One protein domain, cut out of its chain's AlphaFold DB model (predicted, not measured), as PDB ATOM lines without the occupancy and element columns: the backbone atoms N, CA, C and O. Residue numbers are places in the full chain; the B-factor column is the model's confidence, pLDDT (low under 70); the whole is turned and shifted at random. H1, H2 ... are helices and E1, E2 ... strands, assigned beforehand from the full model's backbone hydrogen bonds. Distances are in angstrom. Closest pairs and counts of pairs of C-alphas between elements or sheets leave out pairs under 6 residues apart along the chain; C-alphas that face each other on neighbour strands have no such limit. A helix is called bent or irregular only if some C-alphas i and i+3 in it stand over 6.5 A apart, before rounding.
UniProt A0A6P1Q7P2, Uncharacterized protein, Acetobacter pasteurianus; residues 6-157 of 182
ATOM      1  N   ASP A   6     198.062  78.755 170.193       73.44
ATOM      2  CA  ASP A   6     197.509  77.551 170.796       73.44
ATOM      3  C   ASP A   6     198.245  77.223 172.115       73.44
ATOM      4  O   ASP A   6     199.204  77.891 172.523       73.44
ATOM      5  N   GLN A   7     197.734  76.257 172.881       76.19
ATOM      6  CA  GLN A   7     198.340  75.928 174.175       76.19
ATOM      7  C   GLN A   7     199.773  75.403 174.040       76.19
ATOM      8  O   GLN A   7     200.561  75.584 174.972       76.19
ATOM      9  N   ASP A   8     200.105  74.789 172.906       78.88
ATOM     10  CA  ASP A   8     201.420  74.231 172.620       78.88
ATOM     11  C   ASP A   8     202.403  75.352 172.259       78.88
ATOM     12  O   ASP A   8     203.511  75.399 172.796       78.88
ATOM     13  N   ASP A   9     201.963  76.344 171.492       81.50
ATOM     14  CA  ASP A   9     202.750  77.526 171.173       81.50
ATOM     15  C   ASP A   9     203.101  78.340 172.427       81.50
ATOM     16  O   ASP A   9     204.257  78.713 172.657       81.50
ATOM     17  N   LEU A  10     202.109  78.579 173.294       81.94
ATOM     18  CA  LEU A  10     202.319  79.252 174.581       81.94
ATOM     19  C   LEU A  10     203.270  78.467 175.484       81.94
ATOM     20  O   LEU A  10     204.040  79.058 176.248       81.94
ATOM     21  N   LYS A  11     203.208  77.135 175.416       84.12
ATOM     22  CA  LYS A  11     204.100  76.258 176.163       84.12
ATOM     23  C   LYS A  11     205.534  76.444 175.674       84.12
ATOM     24  O   LYS A  11     206.393  76.730 176.504       84.12
ATOM     25  N   VAL A  12     205.783  76.372 174.368       85.00
ATOM     26  CA  VAL A  12     207.123  76.563 173.788       85.00
ATOM     27  C   VAL A  12     207.690  77.937 174.126       85.00
ATOM     28  O   VAL A  12     208.788  78.017 174.670       85.00
ATOM     29  N   LEU A  13     206.920  79.010 173.919       87.12
ATOM     30  CA  LEU A  13     207.329  80.373 174.278       87.12
ATOM     31  C   LEU A  13     207.756  80.474 175.748       87.12
ATOM     32  O   LEU A  13     208.816  81.019 176.059       87.12
ATOM     33  N   LYS A  14     206.968  79.884 176.654       85.69
ATOM     34  CA  LYS A  14     207.280  79.845 178.084       85.69
ATOM     35  C   LYS A  14     208.537  79.023 178.386       85.69
ATOM     36  O   LYS A  14     209.325  79.438 179.232       85.69
ATOM     37  N   TYR A  15     208.741  77.881 177.726       84.31
ATOM     38  CA  TYR A  15     209.949  77.064 177.899       84.31
ATOM     39  C   TYR A  15     211.210  77.750 177.376       84.31
ATOM     40  O   TYR A  15     212.280  77.538 177.944       84.31
ATOM     41  N   CYS A  16     211.081  78.574 176.335       81.50
ATOM     42  CA  CYS A  16     212.158  79.420 175.833       81.50
ATOM     43  C   CYS A  16     212.420  80.646 176.726       81.50
ATOM     44  O   CYS A  16     213.442  81.302 176.568       81.50
ATOM     45  N   GLY A  17     211.532  80.946 177.683       86.81
ATOM     46  CA  GLY A  17     211.670  82.061 178.625       86.81
ATOM     47  C   GLY A  17     211.003  83.367 178.182       86.81
ATOM     48  O   GLY A  17     211.156  84.382 178.864       86.81
ATOM     49  N   TYR A  18     210.244  83.363 177.080       89.94
ATOM     50  CA  TYR A  18     209.531  84.556 176.621       89.94
ATOM     51  C   TYR A  18     208.432  84.960 177.606       89.94
ATOM     52  O   TYR A  18     207.682  84.130 178.130       89.94
ATOM     53  N   LYS A  19     208.303  86.268 177.812       90.38
ATOM     54  CA  LYS A  19     207.293  86.893 178.667       90.38
ATOM     55  C   LYS A  19     206.679  88.102 177.969       90.38
ATOM     56  O   LYS A  19     207.297  88.716 177.110       90.38
ATOM     57  N   MET A  20     205.439  88.429 178.324       88.88
ATOM     58  CA  MET A  20     204.784  89.629 177.803       88.88
ATOM     59  C   MET A  20     205.336  90.875 178.503       88.88
ATOM     60  O   MET A  20     205.193  91.006 179.718       88.88
ATOM     61  N   GLU A  21     205.893  91.806 177.734       88.94
ATOM     62  CA  GLU A  21     206.364  93.119 178.182       88.94
ATOM     63  C   GLU A  21     205.788  94.191 177.260       88.94
ATOM     64  O   GLU A  21     205.945  94.114 176.049       88.94
ATOM     65  N   GLU A  22     205.078  95.177 177.815       83.94
ATOM     66  CA  GLU A  22     204.548  96.327 177.054       83.94
ATOM     67  C   GLU A  22     203.705  95.958 175.808       83.94
ATOM     68  O   GLU A  22     203.543  96.753 174.888       83.94
ATOM     69  N   GLY A  23     203.115  94.757 175.788       81.44
ATOM     70  CA  GLY A  23     202.323  94.261 174.657       81.44
ATOM     71  C   GLY A  23     203.115  93.479 173.601       81.44
ATOM     72  O   GLY A  23     202.514  93.049 172.619       81.44
ATOM     73  N   LEU A  24     204.408  93.241 173.821       84.31
ATOM     74  CA  LEU A  24     205.282  92.405 172.996       84.31
ATOM     75  C   LEU A  24     205.702  91.138 173.749       84.31
ATOM     76  O   LEU A  24     205.774  91.125 174.978       84.31
ATOM     77  N   LEU A  25     205.975  90.062 173.010       90.06
ATOM     78  CA  LEU A  25     206.618  88.869 173.557       90.06
ATOM     79  C   LEU A  25     208.129  89.092 173.543       90.06
ATOM     80  O   LEU A  25     208.728  89.185 172.475       90.06
ATOM     81  N   CYS A  26     208.732  89.160 174.725       91.50
ATOM     82  CA  CYS A  26     210.135  89.510 174.904       91.50
ATOM     83  C   CYS A  26     210.897  88.397 175.625       91.50
ATOM     84  O   CYS A  26     210.394  87.808 176.584       91.50
ATOM     85  N   LEU A  27     212.133  88.152 175.200       90.06
ATOM     86  CA  LEU A  27     213.112  87.335 175.909       90.06
ATOM     87  C   LEU A  27     214.385  88.157 176.099       90.06
ATOM     88  O   LEU A  27     215.023  88.538 175.125       90.06
ATOM     89  N   HIS A  28     214.767  88.413 177.346       86.75
ATOM     90  CA  HIS A  28     216.078  88.988 177.659       86.75
ATOM     91  C   HIS A  28     217.101  87.860 177.616       86.75
ATOM     92  O   HIS A  28     216.898  86.847 178.284       86.75
ATOM     93  N   LEU A  29     218.190  88.008 176.859       80.88
ATOM     94  CA  LEU A  29     219.102  86.885 176.629       80.88
ATOM     95  C   LEU A  29     219.775  86.394 177.918       80.88
ATOM     96  O   LEU A  29     219.929  85.185 178.091       80.88
ATOM     97  N   LYS A  30     220.044  87.288 178.877       78.06
ATOM     98  CA  LYS A  30     220.487  86.935 180.241       78.06
ATOM     99  C   LYS A  30     219.525  86.056 181.037       78.06
ATOM    100  O   LYS A  30     219.958  85.327 181.925       78.06
ATOM    101  N   ASP A  31     218.235  86.121 180.716       79.75
ATOM    102  CA  ASP A  31     217.182  85.329 181.352       79.75
ATOM    103  C   ASP A  31     216.922  84.018 180.582       79.75
ATOM    104  O   ASP A  31     216.028  83.254 180.954       79.75
ATOM    105  N   THR A  32     217.679  83.744 179.508       78.31
ATOM    106  CA  THR A  32     217.499  82.540 178.689       78.31
ATOM    107  C   THR A  32     217.769  81.295 179.528       78.31
ATOM    108  O   THR A  32     218.858  81.158 180.096       78.31
ATOM    109  N   PRO A  33     216.820  80.349 179.597       77.31
ATOM    110  CA  PRO A  33     217.028  79.125 180.345       77.31
ATOM    111  C   PRO A  33     218.247  78.328 179.838       77.31
ATOM    112  O   PRO A  33     218.414  78.183 178.625       77.31
ATOM    113  N   PRO A  34     219.066  77.733 180.727       70.81
ATOM    114  CA  PRO A  34     220.257  76.983 180.319       70.81
ATOM    115  C   PRO A  34     219.962  75.813 179.378       70.81
ATOM    116  O   PRO A  34     220.786  75.470 178.544       70.81
ATOM    117  N   HIS A  35     218.775  75.205 179.477       70.50
ATOM    118  CA  HIS A  35     218.377  74.126 178.572       70.50
ATOM    119  C   HIS A  35     218.076  74.610 177.153       70.50
ATOM    120  O   HIS A  35     218.003  73.779 176.264       70.50
ATOM    121  N   VAL A  36     217.873  75.913 176.939       72.44
ATOM    122  CA  VAL A  36     217.716  76.506 175.604       72.44
ATOM    123  C   VAL A  36     219.087  76.795 175.000       72.44
ATOM    124  O   VAL A  36     219.323  76.512 173.830       72.44
ATOM    125  N   CYS A  37     220.011  77.321 175.810       67.38
ATOM    126  CA  CYS A  37     221.367  77.669 175.397       67.38
ATOM    127  C   CYS A  37     222.404  77.170 176.432       67.38
ATOM    128  O   CYS A  37     222.819  77.941 177.302       67.38
ATOM    129  N   PRO A  38     222.838  75.895 176.353       53.41
ATOM    130  CA  PRO A  38     223.739  75.272 177.334       53.41
ATOM    131  C   PRO A  38     225.137  75.907 177.482       53.41
ATOM    132  O   PRO A  38     225.600  76.008 178.619       53.41
ATOM    133  N   PRO A  39     225.810  76.393 176.413       51.88
ATOM    134  CA  PRO A  39     227.075  77.122 176.558       51.88
ATOM    135  C   PRO A  39     226.890  78.580 177.028       51.88
ATOM    136  O   PRO A  39     227.853  79.232 177.435       51.88
ATOM    137  N   GLY A  40     225.654  79.089 177.017       47.91
ATOM    138  CA  GLY A  40     225.298  80.475 177.315       47.91
ATOM    139  C   GLY A  40     225.318  80.955 178.778       47.91
ATOM    140  O   GLY A  40     225.408  82.160 178.954       47.91
ATOM    141  N   PRO A  41     225.278  80.155 179.866       43.78
ATOM    142  CA  PRO A  41     225.106  80.709 181.220       43.78
ATOM    143  C   PRO A  41     226.206  81.683 181.671       43.78
ATOM    144  O   PRO A  41     225.929  82.605 182.434       43.78
ATOM    145  N   ALA A  42     227.446  81.498 181.203       45.34
ATOM    146  CA  ALA A  42     228.549  82.404 181.519       45.34
ATOM    147  C   ALA A  42     228.514  83.681 180.656       45.34
ATOM    148  O   ALA A  42     228.621  84.778 181.200       45.34
ATOM    149  N   TYR A  43     228.292  83.544 179.344       51.62
ATOM    150  CA  TYR A  43     228.285  84.656 178.381       51.62
ATOM    151  C   TYR A  43     226.980  85.471 178.405       51.62
ATOM    152  O   TYR A  43     227.007  86.694 178.354       51.62
ATOM    153  N   ASN A  44     225.830  84.824 178.594       52.88
ATOM    154  CA  ASN A  44     224.524  85.484 178.629       52.88
ATOM    155  C   ASN A  44     224.334  86.319 179.898       52.88
ATOM    156  O   ASN A  44     223.567  87.272 179.883       52.88
ATOM    157  N   SER A  45     225.023  85.998 180.998       55.19
ATOM    158  CA  SER A  45     224.860  86.719 182.270       55.19
ATOM    159  C   SER A  45     225.233  88.210 182.199       55.19
ATOM    160  O   SER A  45     224.787  88.986 183.046       55.19
ATOM    161  N   ILE A  46     226.008  88.601 181.183       59.75
ATOM    162  CA  ILE A  46     226.414  89.983 180.888       59.75
ATOM    163  C   ILE A  46     225.737  90.560 179.633       59.75
ATOM    164  O   ILE A  46     225.926  91.733 179.335       59.75
ATOM    165  N   CYS A  47     224.952  89.751 178.916       69.12
ATOM    166  CA  CYS A  47     224.253  90.131 177.694       69.12
ATOM    167  C   CYS A  47     223.007  90.957 178.047       69.12
ATOM    168  O   CYS A  47     222.122  90.500 178.781       69.12
ATOM    169  N   GLU A  48     222.943  92.192 177.558       77.50
ATOM    170  CA  GLU A  48     221.804  93.082 177.801       77.50
ATOM    171  C   GLU A  48     220.766  93.013 176.671       77.50
ATOM    172  O   GLU A  48     219.640  93.483 176.825       77.50
ATOM    173  N   GLU A  49     221.118  92.384 175.553       82.94
ATOM    174  CA  GLU A  49     220.286  92.231 174.373       82.94
ATOM    175  C   GLU A  49     219.036  91.394 174.643       82.94
ATOM    176  O   GLU A  49     218.977  90.497 175.497       82.94
ATOM    177  N   ARG A  50     217.993  91.697 173.871       87.50
ATOM    178  CA  ARG A  50     216.703  91.024 173.980       87.50
ATOM    179  C   ARG A  50     216.135  90.690 172.619       87.50
ATOM    180  O   ARG A  50     216.351  91.401 171.644       87.50
ATOM    181  N   ILE A  51     215.345  89.634 172.588       89.00
ATOM    182  CA  ILE A  51     214.557  89.241 171.435       89.00
ATOM    183  C   ILE A  51     213.131  89.742 171.626       89.00
ATOM    184  O   ILE A  51     212.500  89.435 172.636       89.00
ATOM    185  N   GLU A  52     212.610  90.460 170.639       92.00
ATOM    186  CA  GLU A  52     211.226  90.920 170.575       92.00
ATOM    187  C   GLU A  52     210.484  90.195 169.453       92.00
ATOM    188  O   GLU A  52     210.950  90.149 168.314       92.00
ATOM    189  N   LEU A  53     209.310  89.646 169.757       90.81
ATOM    190  CA  LEU A  53     208.422  89.034 168.775       90.81
ATOM    191  C   LEU A  53     207.189  89.913 168.578       90.81
ATOM    192  O   LEU A  53     206.405  90.145 169.505       90.81
ATOM    193  N   THR A  54     206.996  90.366 167.343       88.88
ATOM    194  CA  THR A  54     205.796  91.084 166.906       88.88
ATOM    195  C   THR A  54     204.905  90.122 166.123       88.88
ATOM    196  O   THR A  54     205.338  89.640 165.076       88.88
ATOM    197  N   PRO A  55     203.669  89.837 166.571       85.31
ATOM    198  CA  PRO A  55     202.764  88.955 165.843       85.31
ATOM    199  C   PRO A  55     202.332  89.568 164.504       85.31
ATOM    200  O   PRO A  55     202.034  90.762 164.414       85.31
ATOM    201  N   LEU A  56     202.242  88.727 163.479       84.62
ATOM    202  CA  LEU A  56     201.744  89.050 162.148       84.62
ATOM    203  C   LEU A  56     200.304  88.541 161.948       84.62
ATOM    204  O   LEU A  56     199.863  87.621 162.641       84.62
ATOM    205  N   PRO A  57     199.539  89.110 160.992       82.88
ATOM    206  CA  PRO A  57     198.165  88.679 160.718       82.88
ATOM    207  C   PRO A  57     198.016  87.226 160.241       82.88
ATOM    208  O   PRO A  57     196.915  86.688 160.296       82.88
ATOM    209  N   ASP A  58     199.090  86.615 159.743       82.06
ATOM    210  CA  ASP A  58     199.134  85.239 159.236       82.06
ATOM    211  C   ASP A  58     199.455  84.196 160.325       82.06
ATOM    212  O   ASP A  58     199.523  83.005 160.026       82.06
ATOM    213  N   GLY A  59     199.629  84.628 161.579       77.94
ATOM    214  CA  GLY A  59     199.992  83.766 162.708       77.94
ATOM    215  C   GLY A  59     201.500  83.570 162.896       77.94
ATOM    216  O   GLY A  59     201.904  82.928 163.864       77.94
ATOM    217  N   ASN A  60     202.328  84.142 162.018       86.12
ATOM    218  CA  ASN A  60     203.777  84.189 162.193       86.12
ATOM    219  C   ASN A  60     204.194  85.409 163.031       86.12
ATOM    220  O   ASN A  60     203.369  86.194 163.499       86.12
ATOM    221  N   TYR A  61     205.499  85.574 163.217       87.25
ATOM    222  CA  TYR A  61     206.109  86.652 163.977       87.25
ATOM    223  C   TYR A  61     207.206  87.316 163.153       87.25
ATOM    224  O   TYR A  61     207.948  86.658 162.426       87.25
ATOM    225  N   ASN A  62     207.344  88.627 163.312       88.75
ATOM    226  CA  ASN A  62     208.629  89.273 163.089       88.75
ATOM    227  C   ASN A  62     209.421  89.191 164.384       88.75
ATOM    228  O   ASN A  62     208.918  89.546 165.449       88.75
ATOM    229  N   ALA A  63     210.648  88.722 164.270       88.75
ATOM    230  CA  ALA A  63     211.543  88.434 165.368       88.75
ATOM    231  C   ALA A  63     212.713  89.411 165.294       88.75
ATOM    232  O   ALA A  63     213.356  89.508 164.255       88.75
ATOM    233  N   VAL A  64     212.987  90.159 166.358       88.31
ATOM    234  CA  VAL A  64     214.059  91.158 166.352       88.31
ATOM    235  C   VAL A  64     214.965  90.934 167.549       88.31
ATOM    236  O   VAL A  64     214.533  91.105 168.684       88.31
ATOM    237  N   LEU A  65     216.223  90.583 167.297       85.81
ATOM    238  CA  LEU A  65     217.290  90.731 168.276       85.81
ATOM    239  C   LEU A  65     217.654  92.211 168.342       85.81
ATOM    240  O   LEU A  65     218.272  92.758 167.426       85.81
ATOM    241  N   LYS A  66     217.227  92.855 169.420       83.88
ATOM    242  CA  LYS A  66     217.553  94.239 169.720       83.88
ATOM    243  C   LYS A  66     218.881  94.268 170.448       83.88
ATOM    244  O   LYS A  66     218.959  93.795 171.587       83.88
ATOM    245  N   SER A  67     219.881  94.875 169.816       73.81
ATOM    246  CA  SER A  67     221.041  95.300 170.584       73.81
ATOM    247  C   SER A  67     220.665  96.504 171.441       73.81
ATOM    248  O   SER A  67     219.965  97.415 170.983       73.81
ATOM    249  N   LEU A  68     221.081  96.479 172.706       63.50
ATOM    250  CA  LEU A  68     221.010  97.651 173.580       63.50
ATOM    251  C   LEU A  68     222.271  98.522 173.469       63.50
ATOM    252  O   LEU A  68     222.254  99.662 173.933       63.50
ATOM    253  N   ASP A  69     223.321  98.029 172.805       65.50
ATOM    254  CA  ASP A  69     224.479  98.833 172.435       65.50
ATOM    255  C   ASP A  69     224.127  99.707 171.212       65.50
ATOM    256  O   ASP A  69     223.777  99.178 170.153       65.50
ATOM    257  N   PRO A  70     224.235 101.047 171.308       55.69
ATOM    258  CA  PRO A  70     223.968 101.951 170.188       55.69
ATOM    259  C   PRO A  70     224.907 101.772 168.984       55.69
ATOM    260  O   PRO A  70     224.657 102.370 167.937       55.69
ATOM    261  N   THR A  71     225.996 101.014 169.121       57.97
ATOM    262  CA  THR A  71     226.969 100.752 168.053       57.97
ATOM    263  C   THR A  71     226.698  99.468 167.273       57.97
ATOM    264  O   THR A  71     227.275  99.285 166.200       57.97
ATOM    265  N   SER A  72     225.805  98.603 167.756       64.50
ATOM    266  CA  SER A  72     225.476  97.339 167.099       64.50
ATOM    267  C   SER A  72     224.170  97.420 166.305       64.50
ATOM    268  O   SER A  72     223.213  98.096 166.680       64.50
ATOM    269  N   SER A  73     224.118  96.683 165.201       68.12
ATOM    270  CA  SER A  73     222.923  96.540 164.370       68.12
ATOM    271  C   SER A  73     221.908  95.580 164.985       68.12
ATOM    272  O   SER A  73     222.266  94.518 165.491       68.12
ATOM    273  N   ASP A  74     220.624  95.916 164.852       79.56
ATOM    274  CA  ASP A  74     219.539  94.966 165.100       79.56
ATOM    275  C   ASP A  74     219.585  93.827 164.063       79.56
ATOM    276  O   ASP A  74     219.823  94.072 162.871       79.56
ATOM    277  N   VAL A  75     219.280  92.602 164.503       79.81
ATOM    278  CA  VAL A  75     219.033  91.458 163.611       79.81
ATOM    279  C   VAL A  75     217.538  91.175 163.596       79.81
ATOM    280  O   VAL A  75     216.956  90.754 164.594       79.81
ATOM    281  N   CYS A  76     216.910  91.423 162.459       85.00
ATOM    282  CA  CYS A  76     215.503  91.173 162.213       85.00
ATOM    283  C   CYS A  76     215.351  89.888 161.418       85.00
ATOM    284  O   CYS A  76     216.093  89.644 160.471       85.00
ATOM    285  N   LEU A  77     214.317  89.128 161.717       84.50
ATOM    286  CA  LEU A  77     213.859  88.044 160.859       84.50
ATOM    287  C   LEU A  77     212.363  88.035 160.708       84.50
ATOM    288  O   LEU A  77     211.594  88.302 161.636       84.50
ATOM    289  N   MET A  78     211.979  87.709 159.489       86.06
ATOM    290  CA  MET A  78     210.659  88.006 158.987       86.06
ATOM    291  C   MET A  78     209.873  86.712 158.812       86.06
ATOM    292  O   MET A  78     210.355  85.750 158.214       86.06
ATOM    293  N   GLY A  79     208.642  86.697 159.326       83.44
ATOM    294  CA  GLY A  79     207.706  85.591 159.105       83.44
ATOM    295  C   GLY A  79     208.099  84.273 159.777       83.44
ATOM    296  O   GLY A  79     207.845  83.203 159.218       83.44
ATOM    297  N   VAL A  80     208.706  84.316 160.967       84.69
ATOM    298  CA  VAL A  80     209.007  83.096 161.724       84.69
ATOM    299  C   VAL A  80     207.760  82.531 162.388       84.69
ATOM    300  O   VAL A  80     206.971  83.255 162.991       84.69
ATOM    301  N   GLY A  81     207.580  81.219 162.292       87.88
ATOM    302  CA  GLY A  81     206.548  80.511 163.038       87.88
ATOM    303  C   GLY A  81     207.028  80.195 164.452       87.88
ATOM    304  O   GLY A  81     208.222  80.226 164.744       87.88
ATOM    305  N   VAL A  82     206.110  79.807 165.338       86.38
ATOM    306  CA  VAL A  82     206.462  79.443 166.724       86.38
ATOM    307  C   VAL A  82     207.483  78.299 166.786       86.38
ATOM    308  O   VAL A  82     208.369  78.295 167.637       86.38
ATOM    309  N   LYS A  83     207.423  77.375 165.823       85.25
ATOM    310  CA  LYS A  83     208.373  76.262 165.670       85.25
ATOM    311  C   LYS A  83     209.818  76.699 165.418       85.25
ATOM    312  O   LYS A  83     210.740  75.960 165.741       85.25
ATOM    313  N   ASP A  84     210.018  77.889 164.862       83.44
ATOM    314  CA  ASP A  84     211.341  78.434 164.548       83.44
ATOM    315  C   ASP A  84     211.990  79.121 165.765       83.44
ATOM    316  O   ASP A  84     213.210  79.268 165.827       83.44
ATOM    317  N   ILE A  85     211.188  79.526 166.758       84.25
ATOM    318  CA  ILE A  85     211.620  80.332 167.913       84.25
ATOM    319  C   ILE A  85     212.749  79.688 168.724       84.25
ATOM    320  O   ILE A  85     213.658  80.413 169.141       84.25
ATOM    321  N   PRO A  86     212.761  78.369 168.982       80.75
ATOM    322  CA  PRO A  86     213.850  77.809 169.762       80.75
ATOM    323  C   PRO A  86     215.195  77.868 169.035       80.75
ATOM    324  O   PRO A  86     216.194  78.251 169.638       80.75
ATOM    325  N   LEU A  87     215.216  77.570 167.732       79.38
ATOM    326  CA  LEU A  87     216.419  77.721 166.910       79.38
ATOM    327  C   LEU A  87     216.835  79.190 166.803       79.38
ATOM    328  O   LEU A  87     218.024  79.492 166.893       79.38
ATOM    329  N   PHE A  88     215.862  80.103 166.703       80.44
ATOM    330  CA  PHE A  88     216.131  81.534 166.730       80.44
ATOM    331  C   PHE A  88     216.852  81.972 168.001       80.44
ATOM    332  O   PHE A  88     217.879  82.640 167.947       80.44
ATOM    333  N   THR A  89     216.309  81.575 169.151       79.38
ATOM    334  CA  THR A  89     216.816  81.975 170.465       79.38
ATOM    335  C   THR A  89     218.279  81.577 170.620       79.38
ATOM    336  O   THR A  89     219.102  82.348 171.109       79.38
ATOM    337  N   VAL A  90     218.618  80.385 170.139       74.88
ATOM    338  CA  VAL A  90     219.987  79.878 170.133       74.88
ATOM    339  C   VAL A  90     220.869  80.693 169.189       74.88
ATOM    340  O   VAL A  90     221.983  81.053 169.566       74.88
ATOM    341  N   ALA A  91     220.403  80.971 167.968       74.12
ATOM    342  CA  ALA A  91     221.157  81.771 167.009       74.12
ATOM    343  C   ALA A  91     221.490  83.154 167.594       74.12
ATOM    344  O   ALA A  91     222.650  83.553 167.580       74.12
ATOM    345  N   CYS A  92     220.517  83.831 168.212       76.62
ATOM    346  CA  CYS A  92     220.733  85.099 168.914       76.62
ATOM    347  C   CYS A  92     221.752  84.998 170.045       76.62
ATOM    348  O   CYS A  92     222.642  85.836 170.138       76.62
ATOM    349  N   ALA A  93     221.640  83.974 170.892       71.69
ATOM    350  CA  ALA A  93     222.579  83.783 171.988       71.69
ATOM    351  C   ALA A  93     224.017  83.581 171.475       71.69
ATOM    352  O   ALA A  93     224.950  84.135 172.045       71.69
ATOM    353  N   ASN A  94     224.200  82.855 170.368       67.25
ATOM    354  CA  ASN A  94     225.518  82.713 169.743       67.25
ATOM    355  C   ASN A  94     226.028  84.014 169.125       67.25
ATOM    356  O   ASN A  94     227.212  84.310 169.265       67.25
ATOM    357  N   VAL A  95     225.155  84.788 168.470       68.75
ATOM    358  CA  VAL A  95     225.512  86.111 167.931       68.75
ATOM    359  C   VAL A  95     226.031  87.018 169.050       68.75
ATOM    360  O   VAL A  95     227.072  87.645 168.884       68.75
ATOM    361  N   CYS A  96     225.365  87.043 170.208       68.25
ATOM    362  CA  CYS A  96     225.778  87.865 171.349       68.25
ATOM    363  C   CYS A  96     227.015  87.323 172.087       68.25
ATOM    364  O   CYS A  96     227.840  88.101 172.553       68.25
ATOM    365  N   ALA A  97     227.190  86.001 172.183       59.22
ATOM    366  CA  ALA A  97     228.331  85.398 172.881       59.22
ATOM    367  C   ALA A  97     229.685  85.620 172.177       59.22
ATOM    368  O   ALA A  97     230.727  85.474 172.813       59.22
ATOM    369  N   MET A  98     229.689  85.965 170.884       55.84
ATOM    370  CA  MET A  98     230.908  86.243 170.111       55.84
ATOM    371  C   MET A  98     231.368  87.715 170.171       55.84
ATOM    372  O   MET A  98     232.190  88.125 169.359       55.84
ATOM    373  N   ASP A  99     230.886  88.486 171.154       49.69
ATOM    374  CA  ASP A  99     231.399  89.816 171.529       49.69
ATOM    375  C   ASP A  99     231.355  90.855 170.385       49.69
ATOM    376  O   ASP A  99     232.330  91.539 170.078       49.69
ATOM    377  N   GLY A 100     230.197  90.969 169.722       42.12
ATOM    378  CA  GLY A 100     229.870  92.094 168.831       42.12
ATOM    379  C   GLY A 100     230.602  92.143 167.479       42.12
ATOM    380  O   GLY A 100     230.156  92.859 166.580       42.12
ATOM    381  N   GLU A 101     231.660  91.356 167.266       41.38
ATOM    382  CA  GLU A 101     232.224  91.111 165.934       41.38
ATOM    383  C   GLU A 101     231.362  90.068 165.218       41.38
ATOM    384  O   GLU A 101     231.662  88.879 165.179       41.38
ATOM    385  N   PHE A 102     230.223  90.544 164.712       41.75
ATOM    386  CA  PHE A 102     229.258  89.846 163.871       41.75
ATOM    387  C   PHE A 102     229.772  88.532 163.265       41.75
ATOM    388  O   PHE A 102     230.561  88.525 162.317       41.75
ATOM    389  N   THR A 103     229.189  87.417 163.704       41.56
ATOM    390  CA  THR A 103     229.135  86.157 162.953       41.56
ATOM    391  C   THR A 103     228.225  86.318 161.730       41.56
ATOM    392  O   THR A 103     227.285  85.556 161.516       41.56
ATOM    393  N   VAL A 104     228.501  87.322 160.892       46.75
ATOM    394  CA  VAL A 104     228.168  87.188 159.488       46.75
ATOM    395  C   VAL A 104     229.088  86.096 158.958       46.75
ATOM    396  O   VAL A 104     230.277  86.311 158.711       46.75
ATOM    397  N   LEU A 105     228.547  84.896 158.789       51.56
ATOM    398  CA  LEU A 105     229.151  83.916 157.909       51.56
ATOM    399  C   LEU A 105     229.049  84.507 156.496       51.56
ATOM    400  O   LEU A 105     228.032  84.379 155.835       51.56
ATOM    401  N   TYR A 106     230.105  85.196 156.066       49.09
ATOM    402  CA  TYR A 106     230.259  85.831 154.751       49.09
ATOM    403  C   TYR A 106     229.390  87.072 154.511       49.09
ATOM    404  O   TYR A 106     228.242  86.980 154.095       49.09
ATOM    405  N   VAL A 107     229.983  88.254 154.720       51.25
ATOM    406  CA  VAL A 107     229.493  89.480 154.082       51.25
ATOM    407  C   VAL A 107     230.023  89.451 152.654       51.25
ATOM    408  O   VAL A 107     231.225  89.633 152.448       51.25
ATOM    409  N   ASN A 108     229.172  89.201 151.662       54.19
ATOM    410  CA  ASN A 108     229.537  89.432 150.262       54.19
ATOM    411  C   ASN A 108     228.800  90.670 149.744       54.19
ATOM    412  O   ASN A 108     227.764  90.568 149.096       54.19
ATOM    413  N   GLY A 109     229.323  91.854 150.064       68.00
ATOM    414  CA  GLY A 109     228.603  93.106 149.828       68.00
ATOM    415  C   GLY A 109     227.541  93.324 150.901       68.00
ATOM    416  O   GLY A 109     227.902  93.520 152.054       68.00
ATOM    417  N   ASP A 110     226.264  93.286 150.525       70.75
ATOM    418  CA  ASP A 110     225.144  93.468 151.461       70.75
ATOM    419  C   ASP A 110     224.545  92.135 151.946       70.75
ATOM    420  O   ASP A 110     223.713  92.147 152.849       70.75
ATOM    421  N   ASP A 111     224.973  90.996 151.385       71.38
ATOM    422  CA  ASP A 111     224.485  89.661 151.753       71.38
ATOM    423  C   ASP A 111     225.046  89.211 153.110       71.38
ATOM    424  O   ASP A 111     226.234  89.387 153.384       71.38
ATOM    425  N   VAL A 112     224.207  88.590 153.943       72.31
ATOM    426  CA  VAL A 112     224.550  88.096 155.287       72.31
ATOM    427  C   VAL A 112     224.054  86.665 155.462       72.31
ATOM    428  O   VAL A 112     222.924  86.357 155.084       72.31
ATOM    429  N   ALA A 113     224.851  85.806 156.104       69.38
ATOM    430  CA  ALA A 113     224.361  84.547 156.661       69.38
ATOM    431  C   ALA A 113     224.646  84.437 158.166       69.38
ATOM    432  O   ALA A 113     225.729  84.791 158.631       69.38
ATOM    433  N   VAL A 114     223.678  83.932 158.930       67.75
ATOM    434  CA  VAL A 114     223.794  83.666 160.370       67.75
ATOM    435  C   VAL A 114     223.760  82.165 160.616       67.75
ATOM    436  O   VAL A 114     222.851  81.467 160.166       67.75
ATOM    437  N   ASN A 115     224.760  81.679 161.348       64.69
ATOM    438  CA  ASN A 115     224.945  80.256 161.602       64.69
ATOM    439  C   ASN A 115     223.798  79.665 162.422       64.69
ATOM    440  O   ASN A 115     223.491  80.167 163.506       64.69
ATOM    441  N   ASN A 116     223.260  78.532 161.973       62.19
ATOM    442  CA  ASN A 116     222.467  77.674 162.839       62.19
ATOM    443  C   ASN A 116     223.350  76.550 163.420       62.19
ATOM    444  O   ASN A 116     223.699  75.605 162.705       62.19
ATOM    445  N   PRO A 117     223.694  76.591 164.723       54.22
ATOM    446  CA  PRO A 117     224.601  75.616 165.342       54.22
ATOM    447  C   PRO A 117     224.023  74.196 165.410       54.22
ATOM    448  O   PRO A 117     224.762  73.249 165.654       54.22
ATOM    449  N   TYR A 118     222.712  74.047 165.209       54.97
ATOM    450  CA  TYR A 118     221.997  72.779 165.318       54.97
ATOM    451  C   TYR A 118     221.584  72.189 163.969       54.97
ATOM    452  O   TYR A 118     220.996  71.106 163.929       54.97
ATOM    453  N   ALA A 119     221.882  72.891 162.874       51.44
ATOM    454  CA  ALA A 119     221.823  72.322 161.543       51.44
ATOM    455  C   ALA A 119     223.136  71.572 161.271       51.44
ATOM    456  O   ALA A 119     224.233  72.138 161.375       51.44
ATOM    457  N   ASP A 120     223.011  70.280 160.972       45.97
ATOM    458  CA  ASP A 120     224.122  69.399 160.623       45.97
ATOM    459  C   ASP A 120     224.804  69.973 159.363       45.97
ATOM    460  O   ASP A 120     224.198  70.074 158.301       45.97
ATOM    461  N   MET A 121     226.047  70.445 159.496       40.66
ATOM    462  CA  MET A 121     226.873  71.003 158.410       40.66
ATOM    463  C   MET A 121     226.305  72.201 157.608       40.66
ATOM    464  O   MET A 121     225.919  72.008 156.473       40.66
ATOM    465  N   THR A 122     226.367  73.469 158.049       43.78
ATOM    466  CA  THR A 122     226.175  74.684 157.178       43.78
ATOM    467  C   THR A 122     224.880  74.778 156.325       43.78
ATOM    468  O   THR A 122     224.662  75.769 155.632       43.78
ATOM    469  N   TYR A 123     223.994  73.779 156.363       43.91
ATOM    470  CA  TYR A 123     222.776  73.661 155.571       43.91
ATOM    471  C   TYR A 123     221.600  74.045 156.463       43.91
ATOM    472  O   TYR A 123     221.055  73.222 157.192       43.91
ATOM    473  N   GLY A 124     221.249  75.328 156.464       50.34
ATOM    474  CA  GLY A 124     220.232  75.871 157.369       50.34
ATOM    475  C   GLY A 124     220.642  77.149 158.083       50.34
ATOM    476  O   GLY A 124     219.925  77.580 158.990       50.34
ATOM    477  N   ASP A 125     221.767  77.744 157.678       66.50
ATOM    478  CA  ASP A 125     222.121  79.112 158.030       66.50
ATOM    479  C   ASP A 125     221.067  80.072 157.481       66.50
ATOM    480  O   ASP A 125     220.489  79.882 156.406       66.50
ATOM    481  N   TRP A 126     220.784  81.099 158.261       75.19
ATOM    482  CA  TRP A 126     219.767  82.076 157.936       75.19
ATOM    483  C   TRP A 126     220.372  83.113 157.029       75.19
ATOM    484  O   TRP A 126     221.330  83.773 157.414       75.19
ATOM    485  N   GLN A 127     219.829  83.237 155.828       77.88
ATOM    486  CA  GLN A 127     220.334  84.166 154.833       77.88
ATOM    487  C   GLN A 127     219.507  85.440 154.828       77.88
ATOM    488  O   GLN A 127     218.313  85.434 155.137       77.88
ATOM    489  N   GLY A 128     220.156  86.534 154.469       79.56
ATOM    490  CA  GLY A 128     219.522  87.828 154.408       79.56
ATOM    491  C   GLY A 128     220.450  88.905 153.892       79.56
ATOM    492  O   GLY A 128     221.436  88.628 153.213       79.56
ATOM    493  N   GLN A 129     220.110  90.142 154.224       83.06
ATOM    494  CA  GLN A 129     220.770  91.328 153.699       83.06
ATOM    495  C   GLN A 129     220.817  92.455 154.730       83.06
ATOM    496  O   GLN A 129     219.980  92.523 155.633       83.06
ATOM    497  N   ILE A 130     221.767  93.372 154.573       80.94
ATOM    498  CA  ILE A 130     221.822  94.605 155.359       80.94
ATOM    499  C   ILE A 130     220.939  95.668 154.697       80.94
ATOM    500  O   ILE A 130     221.171  96.070 153.562       80.94
ATOM    501  N   VAL A 131     219.938  96.166 155.427       82.00
ATOM    502  CA  VAL A 131     219.039  97.243 154.986       82.00
ATOM    503  C   VAL A 131     219.000  98.321 156.058       82.00
ATOM    504  O   VAL A 131     218.672  98.041 157.210       82.00
ATOM    505  N   ASP A 132     219.355  99.554 155.694       81.25
ATOM    506  CA  ASP A 132     219.377 100.713 156.600       81.25
ATOM    507  C   ASP A 132     220.143 100.452 157.914       81.25
ATOM    508  O   ASP A 132     219.736 100.869 159.000       81.25
ATOM    509  N   GLY A 133     221.262  99.723 157.820       74.81
ATOM    510  CA  GLY A 133     222.105  99.374 158.968       74.81
ATOM    511  C   GLY A 133     221.536  98.276 159.873       74.81
ATOM    512  O   GLY A 133     222.061  98.076 160.965       74.81
ATOM    513  N   ARG A 134     220.488  97.563 159.441       78.56
ATOM    514  CA  ARG A 134     219.929  96.381 160.117       78.56
ATOM    515  C   ARG A 134     220.172  95.134 159.293       78.56
ATOM    516  O   ARG A 134     220.071  95.184 158.072       78.56
ATOM    517  N   VAL A 135     220.413  94.010 159.952       80.50
ATOM    518  CA  VAL A 135     220.470  92.709 159.284       80.50
ATOM    519  C   VAL A 135     219.045  92.179 159.181       80.50
ATOM    520  O   VAL A 135     218.400  91.976 160.204       80.50
ATOM    521  N   ILE A 136     218.533  91.978 157.970       84.44
ATOM    522  CA  ILE A 136     217.205  91.413 157.719       84.44
ATOM    523  C   ILE A 136     217.383  90.008 157.153       84.44
ATOM    524  O   ILE A 136     217.849  89.862 156.028       84.44
ATOM    525  N   LEU A 137     217.016  88.993 157.931       81.81
ATOM    526  CA  LEU A 137     217.089  87.582 157.568       81.81
ATOM    527  C   LEU A 137     215.710  87.053 157.171       81.81
ATOM    528  O   LEU A 137     214.697  87.353 157.809       81.81
ATOM    529  N   ASP A 138     215.684  86.216 156.145       82.19
ATOM    530  CA  ASP A 138     214.488  85.479 155.764       82.19
ATOM    531  C   ASP A 138     214.430  84.138 156.496       82.19
ATOM    532  O   ASP A 138     215.450  83.523 156.828       82.19
ATOM    533  N   LYS A 139     213.209  83.652 156.734       78.06
ATOM    534  CA  LYS A 139     213.000  82.312 157.281       78.06
ATOM    535  C   LYS A 139     213.658  81.265 156.364       78.06
ATOM    536  O   LYS A 139     213.335  81.225 155.172       78.06
ATOM    537  N   PRO A 140     214.499  80.356 156.892       76.44
ATOM    538  CA  PRO A 140     215.100  79.326 156.061       76.44
ATOM    539  C   PRO A 140     214.053  78.364 155.514       76.44
ATOM    540  O   PRO A 140     213.107  77.965 156.196       76.44
ATOM    541  N   THR A 141     214.271  77.949 154.272       78.62
ATOM    542  CA  THR A 141     213.423  76.978 153.569       78.62
ATOM    543  C   THR A 141     214.131  75.648 153.324       78.62
ATOM    544  O   THR A 141     213.527  74.730 152.768       78.62
ATOM    545  N   ASP A 142     215.391  75.524 153.756       79.88
ATOM    546  CA  ASP A 142     216.161  74.295 153.601       79.88
ATOM    547  C   ASP A 142     215.477  73.132 154.354       79.88
ATOM    548  O   ASP A 142     215.138  73.275 155.534       79.88
ATOM    549  N   PRO A 143     215.267  71.968 153.712       80.69
ATOM    550  CA  PRO A 143     214.631  70.823 154.354       80.69
ATOM    551  C   PRO A 143     215.318  70.352 155.643       80.69
ATOM    552  O   PRO A 143     214.633  69.871 156.547       80.69
ATOM    553  N   GLN A 144     216.643  70.488 155.751       75.25
ATOM    554  CA  GLN A 144     217.394  70.106 156.950       75.25
ATOM    555  C   GLN A 144     217.092  71.052 158.110       75.25
ATOM    556  O   GLN A 144     216.860  70.593 159.230       75.25
ATOM    557  N   TYR A 145     216.994  72.356 157.832       78.44
ATOM    558  CA  TYR A 145     216.536  73.333 158.817       78.44
ATOM    559  C   TYR A 145     215.120  73.009 159.300       78.44
ATOM    560  O   TYR A 145     214.878  72.958 160.503       78.44
ATOM    561  N   LEU A 146     214.191  72.744 158.376       82.31
ATOM    562  CA  LEU A 146     212.801  72.444 158.730       82.31
ATOM    563  C   LEU A 146     212.695  71.180 159.599       82.31
ATOM    564  O   LEU A 146     211.937  71.159 160.569       82.31
ATOM    565  N   ALA A 147     213.483  70.145 159.293       79.88
ATOM    566  CA  ALA A 147     213.549  68.930 160.101       79.88
ATOM    567  C   ALA A 147     214.139  69.187 161.498       79.88
ATOM    568  O   ALA A 147     213.632  68.653 162.489       79.88
ATOM    569  N   ALA A 148     215.179  70.022 161.595       76.25
ATOM    570  CA  ALA A 148     215.733  70.439 162.875       76.25
ATOM    571  C   ALA A 148     214.693  71.220 163.692       76.25
ATOM    572  O   ALA A 148     214.449  70.867 164.844       76.25
ATOM    573  N   ALA A 149     214.031  72.219 163.099       80.31
ATOM    574  CA  ALA A 149     213.015  73.036 163.764       80.31
ATOM    575  C   ALA A 149     211.902  72.170 164.374       80.31
ATOM    576  O   ALA A 149     211.565  72.339 165.545       80.31
ATOM    577  N   GLU A 150     211.406  71.182 163.622       83.06
ATOM    578  CA  GLU A 150     210.394  70.243 164.115       83.06
ATOM    579  C   GLU A 150     210.909  69.418 165.303       83.06
ATOM    580  O   GLU A 150     210.236  69.308 166.328       83.06
ATOM    581  N   LYS A 151     212.133  68.882 165.206       79.06
ATOM    582  CA  LYS A 151     212.755  68.114 166.293       79.06
ATOM    583  C   LYS A 151     212.890  68.951 167.569       79.06
ATOM    584  O   LYS A 151     212.578  68.458 168.652       79.06
ATOM    585  N   TYR A 152     213.352  70.198 167.459       75.75
ATOM    586  CA  TYR A 152     213.474  71.094 168.610       75.75
ATOM    587  C   TYR A 152     212.118  71.392 169.221       75.75
ATOM    588  O   TYR A 152     211.951  71.214 170.425       75.75
ATOM    589  N   PHE A 153     211.149  71.793 168.403       81.94
ATOM    590  CA  PHE A 153     209.791  72.072 168.855       81.94
ATOM    591  C   PHE A 153     209.223  70.913 169.693       81.94
ATOM    592  O   PHE A 153     208.781  71.128 170.824       81.94
ATOM    593  N   ASP A 154     209.360  69.677 169.209       80.75
ATOM    594  CA  ASP A 154     208.964  68.465 169.931       80.75
ATOM    595  C   ASP A 154     209.677  68.292 171.283       80.75
ATOM    596  O   ASP A 154     209.039  67.931 172.278       80.75
ATOM    597  N   HIS A 155     210.987  68.557 171.355       77.19
ATOM    598  CA  HIS A 155     211.740  68.505 172.615       77.19
ATOM    599  C   HIS A 155     211.217  69.526 173.637       77.19
ATOM    600  O   HIS A 155     210.992  69.175 174.800       77.19
ATOM    601  N   TYR A 156     210.951  70.765 173.209       75.31
ATOM    602  CA  TYR A 156     210.408  71.809 174.085       75.31
ATOM    603  C   TYR A 156     208.996  71.489 174.567       75.31
ATOM    604  O   TYR A 156     208.671  71.725 175.733       75.31
ATOM    605  N   LEU A 157     208.165  70.875 173.722       79.06
ATOM    606  CA  LEU A 157     206.853  70.387 174.145       79.06
ATOM    607  C   LEU A 157     206.947  69.290 175.207       79.06
ATOM    608  O   LEU A 157     206.071  69.206 176.073       79.06
TER     609      LEU A 157
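Overview. This is residues 6 to 157 of the 182 residues of an uncharacterized protein of Acetobacter pasteurianus (UniProt A0A6P1Q7P2). A strongly twisted sheet of eight strands curls round one long helix, H3, which lies near the middle of the domain. Toward the first part of H3, H1 and H4 pack on it and on each other; at its other end, residues 93 to 97, the short H2 packs on it. There are 152 printed residues, with four named helices and eight named strands in the order H1 E1 E2 H2 E3 E4 E5 H3 E6 E7 E8 H4. The sheet runs E1 E2 E3 E4 E5 E8 E7 E6 and is mixed, with E5 and E8 parallel and the other neighbours antiparallel. The class is mixed, helices and strands; the whole is compact and rounded, with a radius of gyration of the C-alphas of 14.3 A and spans of 42 by 34 by 33 A.

Arrangement. H1, residues 7 to 16, only grazes the sheet with its residues 10 to 16. E1, residues 19 to 21, an edge strand, forms a hairpin with E2, residues 24 to 28; N 19 and O 26 are 2.9 A apart, within hydrogen-bond range. H2, residues 40 to 46, is not on the sheet. E3, residues 50 to 55, is the antiparallel neighbour of E2, with N 27 and O 51 at 2.9 A. E4, residues 61 to 66, and E5, residues 75 to 80, continue it as a meander, each strand the antiparallel neighbour of the one before; N 52 and O 64 are 2.8 A apart, as are N 63 and O 77. H3, residues 82 to 97, is on one face of the sheet, giving two layers, and is the hub, touching three helices. H3 is irregular: C-alphas 83 and 86 are 7.0 A apart. With residues 82 to 89 it touches H1, the same way at a shallow tilt of 9 degrees; the closest C-alphas, of Asp 9 and Val 82, are 6.1 A apart. With residues 93 to 97 it touches H2 at a steep tilt of 64 degrees, the closest C-alphas being those of Tyr 43 and Ala 97, 5.6 A. E6, residues 111 to 114, E7, residues 126 to 131, and E8, residues 134 to 138, form a second meander; N 112 and O 128 are 2.9 A apart, and N 136 and O 129 2.8 A. E5 and E8 are parallel, with N 76 and O 135 at 2.8 A. E5, H3 and E6 make a split strand-helix-strand unit, two strands running the same way with E8 and E7 between them, and its crossover is left-handed. H4, residues 143 to 157, is not on the sheet; it touches H3 about perpendicular at 83 degrees, with C-alphas of Lys 83 and Phe 153 closest at 5.5 A. Every O i to N i+4 pair is within hydrogen-bond range in H1 and H4; in H3 it is 10 of 12, and in H2 1 of 3, with 1 of 4 O i to N i+3 pairs.

Along the chain. H1 begins at C-alpha 7 (198.340, 75.928, 174.175) and is 14.3 A long. E3 is 16.3 A, E4 14.9 A and E7 15.5 A long. H3 begins at C-alpha 82 (206.462, 79.443, 166.724) and is 23.5 A long. H4, 21.3 A long, ends at C-alpha 157 (206.853, 70.387, 174.145).

Size, cuts and confidence. The two C-alphas farthest apart, of Gln 7 and Gly 109, are 42.5 A apart. The printed part has no cut. The long links are E2 to H2, H3 to E6 and E6 to E7. The mean pLDDT of the printed part is 73.6; residues 37 to 47, 68 to 73, 94 to 109 and 113 to 125 are under 70.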